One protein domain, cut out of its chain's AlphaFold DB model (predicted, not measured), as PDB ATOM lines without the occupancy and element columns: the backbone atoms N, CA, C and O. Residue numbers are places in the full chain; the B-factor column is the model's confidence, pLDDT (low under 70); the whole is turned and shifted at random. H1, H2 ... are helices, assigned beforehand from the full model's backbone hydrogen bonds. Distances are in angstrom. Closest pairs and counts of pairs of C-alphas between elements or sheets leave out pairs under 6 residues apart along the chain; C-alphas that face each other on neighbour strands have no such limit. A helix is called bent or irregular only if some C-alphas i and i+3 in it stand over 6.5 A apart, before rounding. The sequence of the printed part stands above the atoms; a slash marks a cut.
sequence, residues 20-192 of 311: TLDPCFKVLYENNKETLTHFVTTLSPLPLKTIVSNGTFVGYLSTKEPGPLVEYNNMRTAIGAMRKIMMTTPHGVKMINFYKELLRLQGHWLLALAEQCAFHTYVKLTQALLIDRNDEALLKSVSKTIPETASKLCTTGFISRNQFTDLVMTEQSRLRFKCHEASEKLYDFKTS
ATOM      1  N   THR A  20     150.847 232.432 179.140       82.12
ATOM      2  CA  THR A  20     149.825 231.639 179.839       82.12
ATOM      3  C   THR A  20     148.566 231.384 179.002       82.12
ATOM      4  O   THR A  20     147.823 230.445 179.275       82.12
ATOM      5  N   LEU A  21     148.312 232.183 177.961       82.06
ATOM      6  CA  LEU A  21     147.193 231.999 177.039       82.06
ATOM      7  C   LEU A  21     147.525 231.087 175.846       82.06
ATOM      8  O   LEU A  21     146.609 230.707 175.117       82.06
ATOM      9  N   ASP A  22     148.796 230.741 175.625       83.44
ATOM     10  CA  ASP A  22     149.222 229.896 174.507       83.44
ATOM     11  C   ASP A  22     148.838 228.426 174.772       83.44
ATOM     12  O   ASP A  22     149.298 227.845 175.759       83.44
ATOM     13  N   PRO A  23     148.018 227.788 173.911       84.81
ATOM     14  CA  PRO A  23     147.621 226.392 174.086       84.81
ATOM     15  C   PRO A  23     148.807 225.428 174.202       84.81
ATOM     16  O   PRO A  23     148.738 224.468 174.965       84.81
ATOM     17  N   CYS A  24     149.909 225.687 173.491       86.81
ATOM     18  CA  CYS A  24     151.099 224.842 173.565       86.81
ATOM     19  C   CYS A  24     151.775 224.955 174.936       86.81
ATOM     20  O   CYS A  24     152.198 223.942 175.491       86.81
ATOM     21  N   PHE A  25     151.816 226.157 175.523       87.75
ATOM     22  CA  PHE A  25     152.306 226.355 176.888       87.75
ATOM     23  C   PHE A  25     151.397 225.666 177.910       87.75
ATOM     24  O   PHE A  25     151.895 224.951 178.778       87.75
ATOM     25  N   LYS A  26     150.075 225.813 177.768       87.06
ATOM     26  CA  LYS A  26     149.097 225.177 178.662       87.06
ATOM     27  C   LYS A  26     149.246 223.663 178.734       87.06
ATOM     28  O   LYS A  26     149.171 223.073 179.802       87.06
ATOM     29  N   VAL A  27     149.462 223.022 177.591       87.50
ATOM     30  CA  VAL A  27     149.512 221.557 177.537       87.50
ATOM     31  C   VAL A  27     150.900 221.006 177.893       87.50
ATOM     32  O   VAL A  27     150.995 219.912 178.450       87.50
ATOM     33  N   LEU A  28     151.980 221.739 177.591       86.81
ATOM     34  CA  LEU A  28     153.349 221.271 177.843       86.81
ATOM     35  C   LEU A  28     153.908 221.673 179.210       86.81
ATOM     36  O   LEU A  28     154.593 220.861 179.825       86.81
ATOM     37  N   TYR A  29     153.647 222.899 179.663       85.94
ATOM     38  CA  TYR A  29     154.368 223.527 180.775       85.94
ATOM     39  C   TYR A  29     153.468 223.942 181.944       85.94
ATOM     40  O   TYR A  29     153.912 223.914 183.091       85.94
ATOM     41  N   GLU A  30     152.215 224.335 181.701       86.06
ATOM     42  CA  GLU A  30     151.335 224.822 182.770       86.06
ATOM     43  C   GLU A  30     151.108 223.744 183.844       86.06
ATOM     44  O   GLU A  30     150.719 222.615 183.556       86.06
ATOM     45  N   ASN A  31     151.378 224.099 185.105       84.00
ATOM     46  CA  ASN A  31     151.313 223.208 186.272       84.00
ATOM     47  C   ASN A  31     152.197 221.944 186.195       84.00
ATOM     48  O   ASN A  31     152.095 221.078 187.063       84.00
ATOM     49  N   ASN A  32     153.097 221.836 185.214       86.94
ATOM     50  CA  ASN A  32     153.988 220.692 185.072       86.94
ATOM     51  C   ASN A  32     155.365 221.018 185.666       86.94
ATOM     52  O   ASN A  32     156.227 221.621 185.022       86.94
ATOM     53  N   LYS A  33     155.574 220.588 186.917       87.75
ATOM     54  CA  LYS A  33     156.803 220.859 187.672       87.75
ATOM     55  C   LYS A  33     158.057 220.354 186.959       87.75
ATOM     56  O   LYS A  33     159.060 221.056 186.971       87.75
ATOM     57  N   GLU A  34     158.023 219.176 186.343       88.94
ATOM     58  CA  GLU A  34     159.205 218.570 185.715       88.94
ATOM     59  C   GLU A  34     159.672 219.370 184.498       88.94
ATOM     60  O   GLU A  34     160.838 219.753 184.410       88.94
ATOM     61  N   THR A  35     158.747 219.689 183.591       88.31
ATOM     62  CA  THR A  35     159.056 220.454 182.369       88.31
ATOM     63  C   THR A  35     159.484 221.890 182.671       88.31
ATOM     64  O   THR A  35     160.424 222.395 182.054       88.31
ATOM     65  N   LEU A  36     158.849 222.535 183.656       87.06
ATOM     66  CA  LEU A  36     159.244 223.860 184.128       87.06
ATOM     67  C   LEU A  36     160.599 223.822 184.844       87.06
ATOM     68  O   LEU A  36     161.417 224.711 184.631       87.06
ATOM     69  N   THR A  37     160.879 222.783 185.636       87.44
ATOM     70  CA  THR A  37     162.186 222.625 186.294       87.44
ATOM     71  C   THR A  37     163.278 222.441 185.250       87.44
ATOM     72  O   THR A  37     164.289 223.129 185.331       87.44
ATOM     73  N   HIS A  38     163.061 221.593 184.236       89.19
ATOM     74  CA  HIS A  38     163.991 221.425 183.116       89.19
ATOM     75  C   HIS A  38     164.282 222.756 182.416       89.19
ATOM     76  O   HIS A  38     165.440 223.079 182.162       89.19
ATOM     77  N   PHE A  39     163.242 223.548 182.133       88.12
ATOM     78  CA  PHE A  39     163.415 224.870 181.537       88.12
ATOM     79  C   PHE A  39     164.294 225.779 182.408       88.12
ATOM     80  O   PHE A  39     165.245 226.359 181.900       88.12
ATOM     81  N   VAL A  40     164.020 225.864 183.712       84.81
ATOM     82  CA  VAL A  40     164.734 226.764 184.637       84.81
ATOM     83  C   VAL A  40     166.183 226.333 184.877       84.81
ATOM     84  O   VAL A  40     167.053 227.187 185.003       84.81
ATOM     85  N   THR A  41     166.458 225.030 184.973       84.44
ATOM     86  CA  THR A  41     167.801 224.527 185.315       84.44
ATOM     87  C   THR A  41     168.691 224.326 184.099       84.44
ATOM     88  O   THR A  41     169.883 224.606 184.167       84.44
ATOM     89  N   THR A  42     168.129 223.825 182.999       84.75
ATOM     90  CA  THR A  42     168.898 223.421 181.811       84.75
ATOM     91  C   THR A  42     168.888 224.510 180.740       84.75
ATOM     92  O   THR A  42     169.772 224.538 179.890       84.75
ATOM     93  N   LEU A  43     167.910 225.428 180.781       84.62
ATOM     94  CA  LEU A  43     167.771 226.557 179.848       84.62
ATOM     95  C   LEU A  43     167.734 226.126 178.372       84.62
ATOM     96  O   LEU A  43     168.085 226.893 177.477       84.62
ATOM     97  N   SER A  44     167.272 224.905 178.111       86.06
ATOM     98  CA  SER A  44     167.224 224.277 176.792       86.06
ATOM     99  C   SER A  44     165.790 223.866 176.418       86.06
ATOM    100  O   SER A  44     164.937 223.686 177.300       86.06
ATOM    101  N   PRO A  45     165.484 223.731 175.111       88.62
ATOM    102  CA  PRO A  45     164.196 223.211 174.666       88.62
ATOM    103  C   PRO A  45     163.979 221.777 175.168       88.62
ATOM    104  O   PRO A  45     164.927 221.013 175.353       88.62
ATOM    105  N   LEU A  46     162.714 221.403 175.385       90.62
ATOM    106  CA  LEU A  46     162.377 220.057 175.849       90.62
ATOM    107  C   LEU A  46     162.821 218.993 174.829       90.62
ATOM    108  O   LEU A  46     162.634 219.186 173.624       90.62
ATOM    109  N   PRO A  47     163.340 217.837 175.282       90.75
ATOM    110  CA  PRO A  47     163.655 216.726 174.394       90.75
ATOM    111  C   PRO A  47     162.412 216.216 173.656       90.75
ATOM    112  O   PRO A  47     161.345 216.051 174.253       90.75
ATOM    113  N   LEU A  48     162.566 215.864 172.373       90.00
ATOM    114  CA  LEU A  48     161.465 215.359 171.539       90.00
ATOM    115  C   LEU A  48     160.765 214.144 172.162       90.00
ATOM    116  O   LEU A  48     159.542 214.050 172.126       90.00
ATOM    117  N   LYS A  49     161.525 213.240 172.793       90.75
ATOM    118  CA  LYS A  49     160.972 212.063 173.477       90.75
ATOM    119  C   LYS A  49     159.964 212.454 174.565       90.75
ATOM    120  O   LYS A  49     158.902 211.846 174.635       90.75
ATOM    121  N   THR A  50     160.276 213.482 175.355       88.88
ATOM    122  CA  THR A  50     159.421 214.001 176.434       88.88
ATOM    123  C   THR A  50     158.171 214.686 175.884       88.88
ATOM    124  O   THR A  50     157.078 214.542 176.431       88.88
ATOM    125  N   ILE A  51     158.314 215.401 174.766       89.56
ATOM    126  CA  ILE A  51     157.200 216.077 174.089       89.56
ATOM    127  C   ILE A  51     156.210 215.046 173.530       89.56
ATOM    128  O   ILE A  51     155.003 215.176 173.716       89.56
ATOM    129  N   VAL A  52     156.714 214.000 172.874       89.25
ATOM    130  CA  VAL A  52     155.892 212.972 172.214       89.25
ATOM    131  C   VAL A  52     155.263 212.004 173.217       89.25
ATOM    132  O   VAL A  52     154.185 211.477 172.956       89.25
ATOM    133  N   SER A  53     155.880 211.791 174.385       89.12
ATOM    134  CA  SER A  53     155.255 211.013 175.462       89.12
ATOM    135  C   SER A  53     154.036 211.705 176.079       89.12
ATOM    136  O   SER A  53     153.212 211.041 176.705       89.12
ATOM    137  N   ASN A  54     153.892 213.022 175.903       88.94
ATOM    138  CA  ASN A  54     152.726 213.751 176.379       88.94
ATOM    139  C   ASN A  54     151.529 213.531 175.431       88.94
ATOM    140  O   ASN A  54     151.369 214.207 174.411       88.94
ATOM    141  N   GLY A  55     150.661 212.584 175.799       87.25
ATOM    142  CA  GLY A  55     149.491 212.209 175.004       87.25
ATOM    143  C   GLY A  55     148.478 213.339 174.791       87.25
ATOM    144  O   GLY A  55     147.866 213.396 173.726       87.25
ATOM    145  N   THR A  56     148.320 214.270 175.741       88.38
ATOM    146  CA  THR A  56     147.399 215.410 175.571       88.38
ATOM    147  C   THR A  56     147.954 216.419 174.570       88.38
ATOM    148  O   THR A  56     147.198 216.945 173.752       88.38
ATOM    149  N   PHE A  57     149.274 216.623 174.556       89.25
ATOM    150  CA  PHE A  57     149.938 217.459 173.557       89.25
ATOM    151  C   PHE A  57     149.837 216.856 172.157       89.25
ATOM    152  O   PHE A  57     149.409 217.527 171.220       89.25
ATOM    153  N   VAL A  58     150.145 215.566 172.022       89.44
ATOM    154  CA  VAL A  58     150.000 214.838 170.755       89.44
ATOM    155  C   VAL A  58     148.548 214.843 170.265       89.44
ATOM    156  O   VAL A  58     148.298 215.070 169.079       89.44
ATOM    157  N   GLY A  59     147.584 214.652 171.168       86.75
ATOM    158  CA  GLY A  59     146.158 214.739 170.859       86.75
ATOM    159  C   GLY A  59     145.761 216.120 170.340       86.75
ATOM    160  O   GLY A  59     145.104 216.215 169.306       86.75
ATOM    161  N   TYR A  60     146.225 217.194 170.991       88.94
ATOM    162  CA  TYR A  60     146.010 218.567 170.527       88.94
ATOM    163  C   TYR A  60     146.590 218.796 169.127       88.94
ATOM    164  O   TYR A  60     145.884 219.295 168.249       88.94
ATOM    165  N   LEU A  61     147.841 218.395 168.885       89.19
ATOM    166  CA  LEU A  61     148.478 218.550 167.575       89.19
ATOM    167  C   LEU A  61     147.747 217.774 166.482       89.19
ATOM    168  O   LEU A  61     147.585 218.288 165.381       89.19
ATOM    169  N   SER A  62     147.231 216.587 166.801       87.12
ATOM    170  CA  SER A  62     146.457 215.769 165.860       87.12
ATOM    171  C   SER A  62     145.181 216.472 165.371       87.12
ATOM    172  O   SER A  62     144.715 216.186 164.276       87.12
ATOM    173  N   THR A  63     144.639 217.444 166.120       85.94
ATOM    174  CA  THR A  63     143.497 218.267 165.660       85.94
ATOM    175  C   THR A  63     143.867 219.306 164.599       85.94
ATOM    176  O   THR A  63     142.985 219.918 163.998       85.94
ATOM    177  N   LYS A  64     145.165 219.556 164.391       87.50
ATOM    178  CA  LYS A  64     145.707 220.552 163.452       87.50
ATOM    179  C   LYS A  64     146.258 219.914 162.183       87.50
ATOM    180  O   LYS A  64     147.088 220.505 161.499       87.50
ATOM    181  N   GLU A  65     145.826 218.695 161.903       88.56
ATOM    182  CA  GLU A  65     146.321 217.921 160.783       88.56
ATOM    183  C   GLU A  65     145.977 218.551 159.426       88.56
ATOM    184  O   GLU A  65     144.845 218.997 159.231       88.56
ATOM    185  N   PRO A  66     146.926 218.589 158.471       86.25
ATOM    186  CA  PRO A  66     146.651 219.078 157.132       86.25
ATOM    187  C   PRO A  66     145.782 218.092 156.336       86.25
ATOM    188  O   PRO A  66     145.941 216.865 156.401       86.25
ATOM    189  N   GLY A  67     144.891 218.661 155.522       84.75
ATOM    190  CA  GLY A  67     144.053 217.927 154.577       84.75
ATOM    191  C   GLY A  67     142.819 217.263 155.204       84.75
ATOM    192  O   GLY A  67     142.390 217.640 156.294       84.75
ATOM    193  N   PRO A  68     142.218 216.285 154.499       84.56
ATOM    194  CA  PRO A  68     141.067 215.538 154.993       84.56
ATOM    195  C   PRO A  68     141.352 214.866 156.341       84.56
ATOM    196  O   PRO A  68     142.418 214.268 156.538       84.56
ATOM    197  N   LEU A  69     140.385 214.950 157.256       85.00
ATOM    198  CA  LEU A  69     140.452 214.272 158.549       85.00
ATOM    199  C   LEU A  69     140.344 212.759 158.347       85.00
ATOM    200  O   LEU A  69     139.494 212.282 157.595       85.00
ATOM    201  N   VAL A  70     141.207 212.012 159.031       83.25
ATOM    202  CA  VAL A  70     141.232 210.548 158.983       83.25
ATOM    203  C   VAL A  70     141.067 209.998 160.394       83.25
ATOM    204  O   VAL A  70     141.780 210.379 161.322       83.25
ATOM    205  N   GLU A  71     140.147 209.053 160.566       85.00
ATOM    206  CA  GLU A  71     139.921 208.382 161.846       85.00
ATOM    207  C   GLU A  71     140.943 207.257 162.072       85.00
ATOM    208  O   GLU A  71     140.654 206.065 161.943       85.00
ATOM    209  N   TYR A  72     142.173 207.633 162.423       84.81
ATOM    210  CA  TYR A  72     143.293 206.695 162.562       84.81
ATOM    211  C   TYR A  72     143.057 205.563 163.566       84.81
ATOM    212  O   TYR A  72     143.513 204.441 163.340       84.81
ATOM    213  N   ASN A  73     142.334 205.829 164.657       82.81
ATOM    214  CA  ASN A  73     142.026 204.817 165.671       82.81
ATOM    215  C   ASN A  73     141.106 203.723 165.113       82.81
ATOM    216  O   ASN A  73     141.389 202.534 165.267       82.81
ATOM    217  N   ASN A  74     140.051 204.125 164.403       83.00
ATOM    218  CA  ASN A  74     139.111 203.203 163.773       83.00
ATOM    219  C   ASN A  74     139.796 202.433 162.644       83.00
ATOM    220  O   ASN A  74     139.689 201.210 162.566       83.00
ATOM    221  N   MET A  75     140.603 203.127 161.840       81.56
ATOM    222  CA  MET A  75     141.388 202.522 160.770       81.56
ATOM    223  C   MET A  75     142.380 201.476 161.301       81.56
ATOM    224  O   MET A  75     142.463 200.375 160.757       81.56
ATOM    225  N   ARG A  76     143.110 201.772 162.386       83.88
ATOM    226  CA  ARG A  76     144.053 200.826 163.008       83.88
ATOM    227  C   ARG A  76     143.335 199.570 163.499       83.88
ATOM    228  O   ARG A  76     143.817 198.467 163.245       83.88
ATOM    229  N   THR A  77     142.189 199.730 164.155       84.38
ATOM    230  CA  THR A  77     141.373 198.607 164.637       84.38
ATOM    231  C   THR A  77     140.841 197.767 163.476       84.38
ATOM    232  O   THR A  77     140.990 196.545 163.485       84.38
ATOM    233  N   ALA A  78     140.302 198.409 162.437       80.06
ATOM    234  CA  ALA A  78     139.772 197.739 161.253       80.06
ATOM    235  C   ALA A  78     140.858 196.948 160.503       80.06
ATOM    236  O   ALA A  78     140.686 195.762 160.216       80.06
ATOM    237  N   ILE A  79     142.013 197.570 160.242       81.94
ATOM    238  CA  ILE A  79     143.156 196.904 159.600       81.94
ATOM    239  C   ILE A  79     143.672 195.759 160.475       81.94
ATOM    240  O   ILE A  79     143.997 194.696 159.951       81.94
ATOM    241  N   GLY A  80     143.721 195.944 161.798       83.44
ATOM    242  CA  GLY A  80     144.105 194.901 162.746       83.44
ATOM    243  C   GLY A  80     143.200 193.671 162.661       83.44
ATOM    244  O   GLY A  80     143.699 192.555 162.516       83.44
ATOM    245  N   ALA A  81     141.880 193.877 162.669       80.50
ATOM    246  CA  ALA A  81     140.889 192.806 162.583       80.50
ATOM    247  C   ALA A  81     140.940 192.063 161.239       80.50
ATOM    248  O   ALA A  81     140.885 190.834 161.187       80.50
ATOM    249  N   MET A  82     141.099 192.799 160.139       79.44
ATOM    250  CA  MET A  82     141.131 192.234 158.789       79.44
ATOM    251  C   MET A  82     142.522 191.754 158.355       79.44
ATOM    252  O   MET A  82     142.652 191.183 157.272       79.44
ATOM    253  N   ARG A  83     143.564 191.936 159.180       83.69
ATOM    254  CA  ARG A  83     144.962 191.646 158.822       83.69
ATOM    255  C   ARG A  83     145.141 190.240 158.260       83.69
ATOM    256  O   ARG A  83     145.791 190.089 157.233       83.69
ATOM    257  N   LYS A  84     144.552 189.224 158.898       81.25
ATOM    258  CA  LYS A  84     144.660 187.827 158.440       81.25
ATOM    259  C   LYS A  84     144.108 187.649 157.021       81.25
ATOM    260  O   LYS A  84     144.761 187.019 156.206       81.25
ATOM    261  N   ILE A  85     142.960 188.255 156.718       78.19
ATOM    262  CA  ILE A  85     142.293 188.166 155.407       78.19
ATOM    263  C   ILE A  85     143.035 188.998 154.355       78.19
ATOM    264  O   ILE A  85     143.169 188.591 153.209       78.19
ATOM    265  N   MET A  86     143.551 190.168 154.724       79.62
ATOM    266  CA  MET A  86     144.310 190.997 153.789       79.62
ATOM    267  C   MET A  86     145.660 190.374 153.417       79.62
ATOM    268  O   MET A  86     146.115 190.543 152.291       79.62
ATOM    269  N   MET A  87     146.297 189.635 154.329       84.00
ATOM    270  CA  MET A  87     147.595 189.002 154.064       84.00
ATOM    271  C   MET A  87     147.518 187.804 153.110       84.00
ATOM    272  O   MET A  87     148.545 187.421 152.561       84.00
ATOM    273  N   THR A  88     146.339 187.215 152.881       81.38
ATOM    274  CA  THR A  88     146.198 186.065 151.967       81.38
ATOM    275  C   THR A  88     146.139 186.464 150.497       81.38
ATOM    276  O   THR A  88     146.318 185.613 149.631       81.38
ATOM    277  N   THR A  89     145.895 187.742 150.188       81.69
ATOM    278  CA  THR A  89     145.752 188.216 148.807       81.69
ATOM    279  C   THR A  89     146.821 189.255 148.459       81.69
ATOM    280  O   THR A  89     147.087 190.159 149.258       81.69
ATOM    281  N   PRO A  90     147.402 189.226 147.242       82.31
ATOM    282  CA  PRO A  90     148.372 190.237 146.809       82.31
ATOM    283  C   PRO A  90     147.825 191.671 146.875       82.31
ATOM    284  O   PRO A  90     148.558 192.619 147.160       82.31
ATOM    285  N   HIS A  91     146.522 191.844 146.637       82.19
ATOM    286  CA  HIS A  91     145.854 193.140 146.742       82.19
ATOM    287  C   HIS A  91     145.704 193.617 148.190       82.19
ATOM    288  O   HIS A  91     145.952 194.792 148.458       82.19
ATOM    289  N   GLY A  92     145.373 192.728 149.130       82.50
ATOM    290  CA  GLY A  92     145.295 193.082 150.546       82.50
ATOM    291  C   GLY A  92     146.658 193.468 151.131       82.50
ATOM    292  O   GLY A  92     146.744 194.429 151.895       82.50
ATOM    293  N   VAL A  93     147.747 192.826 150.695       86.44
ATOM    294  CA  VAL A  93     149.116 193.224 151.076       86.44
ATOM    295  C   VAL A  93     149.445 194.638 150.586       86.44
ATOM    296  O   VAL A  93     149.952 195.454 151.361       86.44
ATOM    297  N   LYS A  94     149.112 194.969 149.328       86.50
ATOM    298  CA  LYS A  94     149.276 196.333 148.791       86.50
ATOM    299  C   LYS A  94     148.489 197.358 149.610       86.50
ATOM    300  O   LYS A  94     149.020 198.418 149.925       86.50
ATOM    301  N   MET A  95     147.263 197.020 150.001       85.31
ATOM    302  CA  MET A  95     146.404 197.890 150.802       85.31
ATOM    303  C   MET A  95     146.957 198.114 152.219       85.31
ATOM    304  O   MET A  95     147.017 199.249 152.684       85.31
ATOM    305  N   ILE A  96     147.462 197.070 152.887       87.19
ATOM    306  CA  ILE A  96     148.148 197.216 154.183       87.19
ATOM    307  C   ILE A  96     149.364 198.135 154.053       87.19
ATOM    308  O   ILE A  96     149.571 199.003 154.901       87.19
ATOM    309  N   ASN A  97     150.183 197.941 153.019       89.38
ATOM    310  CA  ASN A  97     151.378 198.757 152.811       89.38
ATOM    311  C   ASN A  97     151.023 200.222 152.544       89.38
ATOM    312  O   ASN A  97     151.666 201.105 153.104       89.38
ATOM    313  N   PHE A  98     149.952 200.476 151.789       90.25
ATOM    314  CA  PHE A  98     149.416 201.819 151.578       90.25
ATOM    315  C   PHE A  98     149.062 202.516 152.904       90.25
ATOM    316  O   PHE A  98     149.473 203.647 153.150       90.25
ATOM    317  N   TYR A  99     148.367 201.829 153.814       88.31
ATOM    318  CA  TYR A  99     148.007 202.411 155.113       88.31
ATOM    319  C   TYR A  99     149.171 202.520 156.095       88.31
ATOM    320  O   TYR A  99     149.194 203.431 156.923       88.31
ATOM    321  N   LYS A 100     150.156 201.622 156.015       90.00
ATOM    322  CA  LYS A 100     151.413 201.791 156.754       90.00
ATOM    323  C   LYS A 100     152.131 203.059 156.314       90.00
ATOM    324  O   LYS A 100     152.645 203.772 157.168       90.00
ATOM    325  N   GLU A 101     152.130 203.341 155.015       91.81
ATOM    326  CA  GLU A 101     152.729 204.556 154.477       91.81
ATOM    327  C   GLU A 101     151.997 205.809 154.965       91.81
ATOM    328  O   GLU A 101     152.640 206.727 155.467       91.81
ATOM    329  N   LEU A 102     150.660 205.797 154.963       91.94
ATOM    330  CA  LEU A 102     149.859 206.870 155.560       91.94
ATOM    331  C   LEU A 102     150.238 207.126 157.029       91.94
ATOM    332  O   LEU A 102     150.498 208.263 157.414       91.94
ATOM    333  N   LEU A 103     150.292 206.070 157.850       91.25
ATOM    334  CA  LEU A 103     150.648 206.180 159.270       91.25
ATOM    335  C   LEU A 103     152.092 206.661 159.469       91.25
ATOM    336  O   LEU A 103     152.376 207.383 160.425       91.25
ATOM    337  N   ARG A 104     153.007 206.279 158.572       92.94
ATOM    338  CA  ARG A 104     154.400 206.738 158.579       92.94
ATOM    339  C   ARG A 104     154.487 208.235 158.291       92.94
ATOM    340  O   ARG A 104     155.159 208.946 159.035       92.94
ATOM    341  N   LEU A 105     153.792 208.709 157.255       94.12
ATOM    342  CA  LEU A 105     153.739 210.127 156.889       94.12
ATOM    343  C   LEU A 105     153.080 210.966 157.985       94.12
ATOM    344  O   LEU A 105     153.630 211.993 158.380       94.12
ATOM    345  N   GLN A 106     151.965 210.489 158.544       93.19
ATOM    346  CA  GLN A 106     151.305 211.123 159.684       93.19
ATOM    347  C   GLN A 106     152.251 211.230 160.886       93.19
ATOM    348  O   GLN A 106     152.380 212.299 161.478       93.19
ATOM    349  N   GLY A 107     152.940 210.140 161.240       92.12
ATOM    350  CA  GLY A 107     153.908 210.135 162.334       92.12
ATOM    351  C   GLY A 107     155.059 211.112 162.094       92.12
ATOM    352  O   GLY A 107     155.436 211.850 163.000       92.12
ATOM    353  N   HIS A 108     155.584 211.170 160.869       94.38
ATOM    354  CA  HIS A 108     156.654 212.099 160.511       94.38
ATOM    355  C   HIS A 108     156.219 213.566 160.628       94.38
ATOM    356  O   HIS A 108     156.924 214.369 161.242       94.38
ATOM    357  N   TRP A 109     155.038 213.899 160.102       95.25
ATOM    358  CA  TRP A 109     154.443 215.227 160.238       95.25
ATOM    359  C   TRP A 109     154.214 215.603 161.704       95.25
ATOM    360  O   TRP A 109     154.618 216.682 162.131       95.25
ATOM    361  N   LEU A 110     153.631 214.698 162.493       94.00
ATOM    362  CA  LEU A 110     153.338 214.937 163.903       94.00
ATOM    363  C   LEU A 110     154.618 215.220 164.702       94.00
ATOM    364  O   LEU A 110     154.640 216.141 165.514       94.00
ATOM    365  N   LEU A 111     155.689 214.459 164.452       94.56
ATOM    366  CA  LEU A 111     156.991 214.682 165.085       94.56
ATOM    367  C   LEU A 111     157.582 216.042 164.701       94.56
ATOM    368  O   LEU A 111     158.050 216.764 165.578       94.56
ATOM    369  N   ALA A 112     157.537 216.405 163.416       93.69
ATOM    370  CA  ALA A 112     158.052 217.688 162.942       93.69
ATOM    371  C   ALA A 112     157.262 218.876 163.520       93.69
ATOM    372  O   ALA A 112     157.857 219.851 163.980       93.69
ATOM    373  N   LEU A 113     155.929 218.770 163.570       93.94
ATOM    374  CA  LEU A 113     155.067 219.789 164.161       93.94
ATOM    375  C   LEU A 113     155.282 219.903 165.675       93.94
ATOM    376  O   LEU A 113     155.349 221.012 166.205       93.94
ATOM    377  N   ALA A 114     155.419 218.775 166.375       93.44
ATOM    378  CA  ALA A 114     155.696 218.755 167.807       93.44
ATOM    379  C   ALA A 114     157.029 219.434 168.134       93.44
ATOM    380  O   ALA A 114     157.082 220.278 169.029       93.44
ATOM    381  N   GLU A 115     158.078 219.114 167.374       93.00
ATOM    382  CA  GLU A 115     159.403 219.726 167.491       93.00
ATOM    383  C   GLU A 115     159.328 221.246 167.267       93.00
ATOM    384  O   GLU A 115     159.791 222.023 168.105       93.00
ATOM    385  N   GLN A 116     158.657 221.691 166.196       93.88
ATOM    386  CA  GLN A 116     158.485 223.114 165.898       93.88
ATOM    387  C   GLN A 116     157.692 223.855 166.989       93.88
ATOM    388  O   GLN A 116     158.104 224.932 167.425       93.88
ATOM    389  N   CYS A 117     156.550 223.317 167.422       92.38
ATOM    390  CA  CYS A 117     155.685 223.951 168.420       92.38
ATOM    391  C   CYS A 117     156.353 224.031 169.795       92.38
ATOM    392  O   CYS A 117     156.253 225.062 170.471       92.38
ATOM    393  N   ALA A 118     157.065 222.979 170.202       91.50
ATOM    394  CA  ALA A 118     157.797 222.975 171.460       91.50
ATOM    395  C   ALA A 118     158.972 223.960 171.426       91.50
ATOM    396  O   ALA A 118     159.118 224.757 172.351       91.50
ATOM    397  N   PHE A 119     159.747 223.984 170.334       93.19
ATOM    398  CA  PHE A 119     160.825 224.959 170.164       93.19
ATOM    399  C   PHE A 119     160.291 226.395 170.158       93.19
ATOM    400  O   PHE A 119     160.832 227.268 170.829       93.19
ATOM    401  N   HIS A 120     159.175 226.648 169.473       91.94
ATOM    402  CA  HIS A 120     158.551 227.967 169.461       91.94
ATOM    403  C   HIS A 120     158.068 228.405 170.852       91.94
ATOM    404  O   HIS A 120     158.243 229.565 171.224       91.94
ATOM    405  N   THR A 121     157.504 227.481 171.634       91.38
ATOM    406  CA  THR A 121     157.110 227.738 173.029       91.38
ATOM    407  C   THR A 121     158.327 228.043 173.900       91.38
ATOM    408  O   THR A 121     158.301 229.014 174.652       91.38
ATOM    409  N   TYR A 122     159.417 227.282 173.750       91.62
ATOM    410  CA  TYR A 122     160.690 227.545 174.428       91.62
ATOM    411  C   TYR A 122     161.227 228.945 174.109       91.62
ATOM    412  O   TYR A 122     161.570 229.693 175.020       91.62
ATOM    413  N   VAL A 123     161.227 229.347 172.834       91.19
ATOM    414  CA  VAL A 123     161.675 230.686 172.423       91.19
ATOM    415  C   VAL A 123     160.867 231.776 173.124       91.19
ATOM    416  O   VAL A 123     161.445 232.726 173.651       91.19
ATOM    417  N   LYS A 124     159.537 231.630 173.171       90.06
ATOM    418  CA  LYS A 124     158.664 232.581 173.872       90.06
ATOM    419  C   LYS A 124     158.928 232.606 175.378       90.06
ATOM    420  O   LYS A 124     158.946 233.690 175.950       90.06
ATOM    421  N   LEU A 125     159.149 231.447 176.005       89.12
ATOM    422  CA  LEU A 125     159.482 231.343 177.429       89.12
ATOM    423  C   LEU A 125     160.782 232.080 177.751       89.12
ATOM    424  O   LEU A 125     160.812 232.919 178.648       89.12
ATOM    425  N   THR A 126     161.837 231.801 176.990       89.25
ATOM    426  CA  THR A 126     163.151 232.430 177.150       89.25
ATOM    427  C   THR A 126     163.075 233.938 176.929       89.25
ATOM    428  O   THR A 126     163.577 234.707 177.747       89.25
ATOM    429  N   GLN A 127     162.383 234.381 175.877       87.62
ATOM    430  CA  GLN A 127     162.212 235.805 175.598       87.62
ATOM    431  C   GLN A 127     161.446 236.514 176.727       87.62
ATOM    432  O   GLN A 127     161.893 237.557 177.195       87.62
ATOM    433  N   ALA A 128     160.332 235.943 177.198       87.12
ATOM    434  CA  ALA A 128     159.478 236.565 178.211       87.12
ATOM    435  C   ALA A 128     160.100 236.568 179.619       87.12
ATOM    436  O   ALA A 128     159.978 237.562 180.334       87.12
ATOM    437  N   LEU A 129     160.765 235.478 180.026       85.56
ATOM    438  CA  LEU A 129     161.265 235.305 181.397       85.56
ATOM    439  C   LEU A 129     162.732 235.699 181.585       85.56
ATOM    440  O   LEU A 129     163.075 236.205 182.649       85.56
ATOM    441  N   LEU A 130     163.599 235.470 180.593       83.56
ATOM    442  CA  LEU A 130     165.047 235.671 180.748       83.56
ATOM    443  C   LEU A 130     165.534 236.979 180.118       83.56
ATOM    444  O   LEU A 130     166.426 237.613 180.680       83.56
ATOM    445  N   ILE A 131     164.946 237.394 178.989       83.12
ATOM    446  CA  ILE A 131     165.415 238.549 178.208       83.12
ATOM    447  C   ILE A 131     164.594 239.806 178.510       83.12
ATOM    448  O   ILE A 131     165.127 240.767 179.057       83.12
ATOM    449  N   ASP A 132     163.304 239.809 178.163       81.88
ATOM    450  CA  ASP A 132     162.452 240.999 178.278       81.88
ATOM    451  C   ASP A 132     161.884 241.182 179.694       81.88
ATOM    452  O   ASP A 132     161.541 242.305 180.065       81.88
ATOM    453  N   ARG A 133     161.781 240.097 180.483       79.81
ATOM    454  CA  ARG A 133     161.280 240.081 181.875       79.81
ATOM    455  C   ARG A 133     159.952 240.837 182.044       79.81
ATOM    456  O   ARG A 133     159.744 241.544 183.025       79.81
ATOM    457  N   ASN A 134     159.067 240.714 181.059       77.94
ATOM    458  CA  ASN A 134     157.882 241.561 180.903       77.94
ATOM    459  C   ASN A 134     156.550 240.858 181.221       77.94
ATOM    460  O   ASN A 134     155.513 241.519 181.233       77.94
ATOM    461  N   ASP A 135     156.553 239.543 181.470       82.06
ATOM    462  CA  ASP A 135     155.344 238.748 181.727       82.06
ATOM    463  C   ASP A 135     155.233 238.355 183.212       82.06
ATOM    464  O   ASP A 135     155.609 237.256 183.630       82.06
ATOM    465  N   GLU A 136     154.701 239.270 184.028       82.56
ATOM    466  CA  GLU A 136     154.479 239.050 185.468       82.56
ATOM    467  C   GLU A 136     153.492 237.905 185.746       82.56
ATOM    468  O   GLU A 136     153.630 237.181 186.735       82.56
ATOM    469  N   ALA A 137     152.499 237.712 184.872       84.38
ATOM    470  CA  ALA A 137     151.500 236.657 185.021       84.38
ATOM    471  C   ALA A 137     152.123 235.269 184.820       84.38
ATOM    472  O   ALA A 137     151.868 234.353 185.609       84.38
ATOM    473  N   LEU A 138     152.981 235.128 183.806       84.75
ATOM    474  CA  LEU A 138     153.773 233.925 183.582       84.75
ATOM    475  C   LEU A 138     154.737 233.673 184.743       84.75
ATOM    476  O   LEU A 138     154.777 232.556 185.253       84.75
ATOM    477  N   LEU A 139     155.456 234.700 185.209       85.50
ATOM    478  CA  LEU A 139     156.358 234.562 186.352       85.50
ATOM    479  C   LEU A 139     155.606 234.070 187.596       85.50
ATOM    480  O   LEU A 139     156.028 233.105 188.224       85.50
ATOM    481  N   LYS A 140     154.443 234.657 187.906       85.94
ATOM    482  CA  LYS A 140     153.593 234.236 189.028       85.94
ATOM    483  C   LYS A 140     153.108 232.790 188.880       85.94
ATOM    484  O   LYS A 140     153.080 232.054 189.867       85.94
ATOM    485  N   SER A 141     152.739 232.376 187.666       85.06
ATOM    486  CA  SER A 141     152.356 230.991 187.365       85.06
ATOM    487  C   SER A 141     153.515 230.023 187.622       85.06
ATOM    488  O   SER A 141     153.345 229.046 188.351       85.06
ATOM    489  N   VAL A 142     154.713 230.335 187.124       85.50
ATOM    490  CA  VAL A 142     155.906 229.499 187.314       85.50
ATOM    491  C   VAL A 142     156.333 229.459 188.784       85.50
ATOM    492  O   VAL A 142     156.595 228.379 189.311       85.50
ATOM    493  N   SER A 143     156.339 230.597 189.483       86.38
ATOM    494  CA  SER A 143     156.661 230.671 190.915       86.38
ATOM    495  C   SER A 143     155.665 229.907 191.787       86.38
ATOM    496  O   SER A 143     156.055 229.367 192.817       86.38
ATOM    497  N   LYS A 144     154.393 229.803 191.379       87.88
ATOM    498  CA  LYS A 144     153.411 228.955 192.070       87.88
ATOM    499  C   LYS A 144     153.790 227.474 191.990       87.88
ATOM    500  O   LYS A 144     153.613 226.750 192.964       87.88
ATOM    501  N   THR A 145     154.288 227.013 190.843       84.88
ATOM    502  CA  THR A 145     154.670 225.605 190.642       84.88
ATOM    503  C   THR A 145     156.059 225.291 191.208       84.88
ATOM    504  O   THR A 145     156.285 224.195 191.719       84.88
ATOM    505  N   ILE A 146     156.992 226.243 191.137       84.81
ATOM    506  CA  ILE A 146     158.366 226.107 191.626       84.81
ATOM    507  C   ILE A 146     158.745 227.392 192.398       84.81
ATOM    508  O   ILE A 146     159.237 228.350 191.790       84.81
ATOM    509  N   PRO A 147     158.560 227.417 193.732       80.38
ATOM    510  CA  PRO A 147     158.733 228.616 194.563       80.38
ATOM    511  C   PRO A 147     160.117 229.277 194.478       80.38
ATOM    512  O   PRO A 147     160.222 230.499 194.476       80.38
ATOM    513  N   GLU A 148     161.184 228.490 194.324       76.50
ATOM    514  CA  GLU A 148     162.568 228.990 194.236       76.50
ATOM    515  C   GLU A 148     162.931 229.615 192.877       76.50
ATOM    516  O   GLU A 148     164.059 230.053 192.662       76.50
ATOM    517  N   THR A 149     162.010 229.626 191.916       75.38
ATOM    518  CA  THR A 149     162.332 230.022 190.537       75.38
ATOM    519  C   THR A 149     162.541 231.519 190.387       75.38
ATOM    520  O   THR A 149     163.365 231.940 189.583       75.38
ATOM    521  N   ALA A 150     161.832 232.329 191.176       69.62
ATOM    522  CA  ALA A 150     161.923 233.783 191.083       69.62
ATOM    523  C   ALA A 150     163.342 234.284 191.393       69.62
ATOM    524  O   ALA A 150     163.870 235.127 190.673       69.62
ATOM    525  N   SER A 151     164.000 233.724 192.414       70.81
ATOM    526  CA  SER A 151     165.380 234.087 192.744       70.81
ATOM    527  C   SER A 151     166.368 233.602 191.680       70.81
ATOM    528  O   SER A 151     167.248 234.367 191.293       70.81
ATOM    529  N   LYS A 152     166.193 232.381 191.153       73.25
ATOM    530  CA  LYS A 152     167.067 231.797 190.118       73.25
ATOM    531  C   LYS A 152     166.976 232.528 188.773       73.25
ATOM    532  O   LYS A 152     168.008 232.770 188.158       73.25
ATOM    533  N   LEU A 153     165.780 232.918 188.325       74.25
ATOM    534  CA  LEU A 153     165.591 233.657 187.064       74.25
ATOM    535  C   LEU A 153     166.131 235.095 187.131       74.25
ATOM    536  O   LEU A 153     166.604 235.630 186.131       74.25
ATOM    537  N   CYS A 154     166.074 235.731 188.304       65.00
ATOM    538  CA  CYS A 154     166.581 237.092 188.483       65.00
ATOM    539  C   CYS A 154     168.115 237.161 188.470       65.00
ATOM    540  O   CYS A 154     168.668 238.141 187.965       65.00
ATOM    541  N   THR A 155     168.793 236.139 189.005       65.75
ATOM    542  CA  THR A 155     170.260 236.104 189.167       65.75
ATOM    543  C   THR A 155     171.004 235.454 188.005       65.75
ATOM    544  O   THR A 155     172.205 235.671 187.860       65.75
ATOM    545  N   THR A 156     170.325 234.678 187.158       64.81
ATOM    546  CA  THR A 156     170.959 234.038 186.003       64.81
ATOM    547  C   THR A 156     171.157 235.034 184.861       64.81
ATOM    548  O   THR A 156     170.209 235.548 184.267       64.81
ATOM    549  N   GLY A 157     172.423 235.311 184.540       63.12
ATOM    550  CA  GLY A 157     172.797 235.897 183.258       63.12
ATOM    551  C   GLY A 157     172.674 234.826 182.175       63.12
ATOM    552  O   GLY A 157     173.286 233.769 182.301       63.12
ATOM    553  N   PHE A 158     171.855 235.074 181.152       72.69
ATOM    554  CA  PHE A 158     171.708 234.165 180.014       72.69
ATOM    555  C   PHE A 158     172.588 234.642 178.850       72.69
ATOM    556  O   PHE A 158     173.807 234.547 178.920       72.69
ATOM    557  N   ILE A 159     171.993 235.209 177.805       80.06
ATOM    558  CA  ILE A 159     172.701 235.777 176.652       80.06
ATOM    559  C   ILE A 159     172.025 237.073 176.207       80.06
ATOM    560  O   ILE A 159     170.881 237.352 176.572       80.06
ATOM    561  N   SER A 160     172.736 237.882 175.418       83.00
ATOM    562  CA  SER A 160     172.168 239.118 174.876       83.00
ATOM    563  C   SER A 160     171.020 238.831 173.899       83.00
ATOM    564  O   SER A 160     170.998 237.805 173.215       83.00
ATOM    565  N   ARG A 161     170.073 239.772 173.789       83.69
ATOM    566  CA  ARG A 161     168.904 239.655 172.901       83.69
ATOM    567  C   ARG A 161     169.283 239.370 171.444       83.69
ATOM    568  O   ARG A 161     168.622 238.564 170.794       83.69
ATOM    569  N   ASN A 162     170.341 240.007 170.947       86.31
ATOM    570  CA  ASN A 162     170.788 239.846 169.562       86.31
ATOM    571  C   ASN A 162     171.369 238.444 169.337       86.31
ATOM    572  O   ASN A 162     170.912 237.741 168.444       86.31
ATOM    573  N   GLN A 163     172.259 237.986 170.227       85.56
ATOM    574  CA  GLN A 163     172.822 236.631 170.164       85.56
ATOM    575  C   GLN A 163     171.736 235.550 170.234       85.56
ATOM    576  O   GLN A 163     171.794 234.567 169.499       85.56
ATOM    577  N   PHE A 164     170.724 235.730 171.089       87.44
ATOM    578  CA  PHE A 164     169.598 234.797 171.155       87.44
ATOM    579  C   PHE A 164     168.788 234.787 169.859       87.44
ATOM    580  O   PHE A 164     168.433 233.722 169.364       87.44
ATOM    581  N   THR A 165     168.519 235.966 169.295       88.69
ATOM    582  CA  THR A 165     167.746 236.088 168.054       88.69
ATOM    583  C   THR A 165     168.455 235.384 166.898       88.69
ATOM    584  O   THR A 165     167.816 234.605 166.196       88.69
ATOM    585  N   ASP A 166     169.766 235.571 166.751       88.00
ATOM    586  CA  ASP A 166     170.547 234.951 165.673       88.00
ATOM    587  C   ASP A 166     170.555 233.414 165.773       88.00
ATOM    588  O   ASP A 166     170.330 232.711 164.781       88.00
ATOM    589  N   LEU A 167     170.728 232.880 166.990       86.06
ATOM    590  CA  LEU A 167     170.666 231.438 167.258       86.06
ATOM    591  C   LEU A 167     169.278 230.858 166.954       86.06
ATOM    592  O   LEU A 167     169.151 229.804 166.329       86.06
ATOM    593  N   VAL A 168     168.224 231.558 167.376       91.44
ATOM    594  CA  VAL A 168     166.843 231.103 167.208       91.44
ATOM    595  C   VAL A 168     166.398 231.157 165.754       91.44
ATOM    596  O   VAL A 168     165.715 230.237 165.310       91.44
ATOM    597  N   MET A 169     166.761 232.199 165.004       91.19
ATOM    598  CA  MET A 169     166.294 232.383 163.626       91.19
ATOM    599  C   MET A 169     166.708 231.227 162.716       91.19
ATOM    600  O   MET A 169     165.895 230.750 161.916       91.19
ATOM    601  N   THR A 170     167.936 230.733 162.876       89.62
ATOM    602  CA  THR A 170     168.463 229.616 162.083       89.62
ATOM    603  C   THR A 170     167.690 228.326 162.366       89.62
ATOM    604  O   THR A 170     167.122 227.722 161.452       89.62
ATOM    605  N   GLU A 171     167.576 227.939 163.640       90.31
ATOM    606  CA  GLU A 171     166.865 226.717 164.033       90.31
ATOM    607  C   GLU A 171     165.361 226.801 163.767       90.31
ATOM    608  O   GLU A 171     164.749 225.850 163.279       90.31
ATOM    609  N   GLN A 172     164.746 227.959 164.007       92.88
ATOM    610  CA  GLN A 172     163.330 228.164 163.730       92.88
ATOM    611  C   GLN A 172     163.028 228.028 162.234       92.88
ATOM    612  O   GLN A 172     162.009 227.436 161.874       92.88
ATOM    613  N   SER A 173     163.903 228.542 161.366       92.44
ATOM    614  CA  SER A 173     163.758 228.406 159.914       92.44
ATOM    615  C   SER A 173     163.905 226.949 159.476       92.44
ATOM    616  O   SER A 173     163.057 226.449 158.736       92.44
ATOM    617  N   ARG A 174     164.905 226.234 160.011       94.44
ATOM    618  CA  ARG A 174     165.117 224.799 159.762       94.44
ATOM    619  C   ARG A 174     163.898 223.958 160.155       94.44
ATOM    620  O   ARG A 174     163.439 223.128 159.373       94.44
ATOM    621  N   LEU A 175     163.348 224.185 161.352       93.56
ATOM    622  CA  LEU A 175     162.185 223.449 161.858       93.56
ATOM    623  C   LEU A 175     160.906 223.765 161.079       93.56
ATOM    624  O   LEU A 175     160.145 222.851 160.769       93.56
ATOM    625  N   ARG A 176     160.690 225.037 160.717       93.75
ATOM    626  CA  ARG A 176     159.562 225.447 159.869       93.75
ATOM    627  C   ARG A 176     159.612 224.775 158.505       93.75
ATOM    628  O   ARG A 176     158.594 224.253 158.067       93.75
ATOM    629  N   PHE A 177     160.780 224.760 157.864       94.56
ATOM    630  CA  PHE A 177     160.957 224.104 156.573       94.56
ATOM    631  C   PHE A 177     160.652 222.603 156.665       94.56
ATOM    632  O   PHE A 177     159.823 222.098 155.915       94.56
ATOM    633  N   LYS A 178     161.230 221.911 157.655       94.12
ATOM    634  CA  LYS A 178     160.991 220.478 157.897       94.12
ATOM    635  C   LYS A 178     159.512 220.163 158.151       94.12
ATOM    636  O   LYS A 178     158.987 219.182 157.631       94.12
ATOM    637  N   CYS A 179     158.828 220.980 158.952       94.12
ATOM    638  CA  CYS A 179     157.399 220.804 159.200       94.12
ATOM    639  C   CYS A 179     156.565 221.078 157.946       94.12
ATOM    640  O   CYS A 179     155.598 220.360 157.700       94.12
ATOM    641  N   HIS A 180     156.929 222.095 157.163       94.19
ATOM    642  CA  HIS A 180     156.243 222.420 155.920       94.19
ATOM    643  C   HIS A 180     156.359 221.274 154.912       94.19
ATOM    644  O   HIS A 180     155.335 220.762 154.472       94.19
ATOM    645  N   GLU A 181     157.571 220.782 154.665       95.19
ATOM    646  CA  GLU A 181     157.827 219.642 153.781       95.19
ATOM    647  C   GLU A 181     157.053 218.388 154.226       95.19
ATOM    648  O   GLU A 181     156.433 217.697 153.419       95.19
ATOM    649  N   ALA A 182     157.040 218.092 155.531       94.25
ATOM    650  CA  ALA A 182     156.276 216.965 156.060       94.25
ATOM    651  C   ALA A 182     154.756 217.162 155.908       94.25
ATOM    652  O   ALA A 182     154.034 216.202 155.636       94.25
ATOM    653  N   SER A 183     154.269 218.395 156.082       92.75
ATOM    654  CA  SER A 183     152.852 218.732 155.922       92.75
ATOM    655  C   SER A 183     152.389 218.642 154.471       92.75
ATOM    656  O   SER A 183     151.305 218.122 154.223       92.75
ATOM    657  N   GLU A 184     153.225 219.080 153.529       94.69
ATOM    658  CA  GLU A 184     152.970 219.026 152.091       94.69
ATOM    659  C   GLU A 184     152.894 217.570 151.628       94.69
ATOM    660  O   GLU A 184     151.869 217.149 151.100       94.69
ATOM    661  N   LYS A 185     153.886 216.740 151.982       94.50
ATOM    662  CA  LYS A 185     153.870 215.300 151.668       94.50
ATOM    663  C   LYS A 185     152.623 214.589 152.195       94.50
ATOM    664  O   LYS A 185     152.057 213.743 151.504       94.50
ATOM    665  N   LEU A 186     152.196 214.901 153.422       93.81
ATOM    666  CA  LEU A 186     150.986 214.314 154.003       93.81
ATOM    667  C   LEU A 186     149.721 214.798 153.281       93.81
ATOM    668  O   LEU A 186     148.818 214.002 153.019       93.81
ATOM    669  N   TYR A 187     149.656 216.089 152.959       93.75
ATOM    670  CA  TYR A 187     148.543 216.687 152.232       93.75
ATOM    671  C   TYR A 187     148.405 216.095 150.824       93.75
ATOM    672  O   TYR A 187     147.324 215.627 150.461       93.75
ATOM    673  N   ASP A 188     149.498 216.030 150.068       94.31
ATOM    674  CA  ASP A 188     149.540 215.468 148.717       94.31
ATOM    675  C   ASP A 188     149.142 213.994 148.719       94.31
ATOM    676  O   ASP A 188     148.344 213.539 147.896       94.31
ATOM    677  N   PHE A 189     149.627 213.237 149.707       93.19
ATOM    678  CA  PHE A 189     149.255 211.838 149.856       93.19
ATOM    679  C   PHE A 189     147.748 211.673 150.095       93.19
ATOM    680  O   PHE A 189     147.106 210.866 149.423       93.19
ATOM    681  N   LYS A 190     147.159 212.450 151.012       91.62
ATOM    682  CA  LYS A 190     145.724 212.372 151.338       91.62
ATOM    683  C   LYS A 190     144.812 212.884 150.225       91.62
ATOM    684  O   LYS A 190     143.677 212.431 150.105       91.62
ATOM    685  N   THR A 191     145.274 213.854 149.445       91.06
ATOM    686  CA  THR A 191     144.511 214.416 148.322       91.06
ATOM    687  C   THR A 191     144.681 213.612 147.033       91.06
ATOM    688  O   THR A 191     143.903 213.788 146.094       91.06
ATOM    689  N   SER A 192     145.637 212.678 146.993       92.81
ATOM    690  CA  SER A 192     145.848 211.797 145.851       92.81
ATOM    691  C   SER A 192     144.598 210.977 145.500       92.81
ATOM    692  O   SER A 192     143.851 210.505 146.360       92.81
TER     693      SER A 192
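This is residues 20 to 192 of the 311 residues of an uncharacterized protein of Exophiala spinifera (UniProt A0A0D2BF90). One very long helix, H6, makes the axis of a rod, with the second long helix, H9, beside it along one side and running back the opposite way. On H6's other side sit short helices: H5 folds back in a hairpin at one end, H4, H3 and H1 pack across its middle, and H2, H7 and H8 gather toward the far end. The printed part has 173 residues with nine named helices, H1 to H9 in chain order, and no named strand: the class is all helix. The whole is loose, with a radius of gyration of the C-alphas of 20.3 A, and spans 67 by 31 by 23 A.

Find C-alpha 23 at (147.621, 226.392, 174.086), where H1 begins; it runs to residue 28. Next look for H2 at residues 33 to 42, H3 at 48 to 53 and H4 at 55 to 62. H5, residues 72 to 87, covers 20.1 A; it is irregular, with C-alphas 81 and 84 7.5 A apart, and has a kink of 54 degrees near residue 81. From C-alpha 90 at (148.372, 190.237, 146.809), H6 runs 60.1 A to residue 131. H7 is residues 136 to 145 and H8 149 to 155. H9, residues 161 to 191, covers 42.9 A, has a kink of 26 degrees near residue 168 and ends with C-alpha 191 at (144.511, 214.416, 148.322).

Begin at H6, the hub, which touches five helices. H9 touches it at a shallow tilt of 21 degrees, opposite ways; their closest C-alphas, Trp 109 and Ala 182, are 4.9 A apart. H5 and H6 form a helical hairpin at 27 degrees, touching H6 at residues 92 to 96 alone; the closest C-alphas, Met 86 and Gly 92, are 4.0 A apart. Residues 110 to 114 alone touch H4, about perpendicular at 74 degrees, with C-alphas Leu 61 and Leu 110 closest at 7.1 A. Residues 111 to 118 alone touch H3, where C-alphas Leu 48 and Glu 115 are closest at 6.3 A. Residues 117 to 121 alone touch H1, whose Phe 25 C-alpha comes closest, 6.3 A from that of Thr 121. H2 and H6 are near each other. H7 touches H8, with C-alphas Ser 143 and Thr 149 closest at 5.7 A. Every O i to N i+4 pair is within hydrogen-bond range in H1, H2, H3, H4, H7 and H8; the counts are 10 of 12 in H5, 37 of 38 in H6 and 25 of 27 in H9.

Look at the C-alphas of Thr 89 and Thr 155, the two farthest apart at 67.3 A. The printed part has no cut. The link from H4 to H5 is short, the other links are tight, and none is long. The mean pLDDT of the printed part is 86.7; residues 150 and 154 to 157 are under 70.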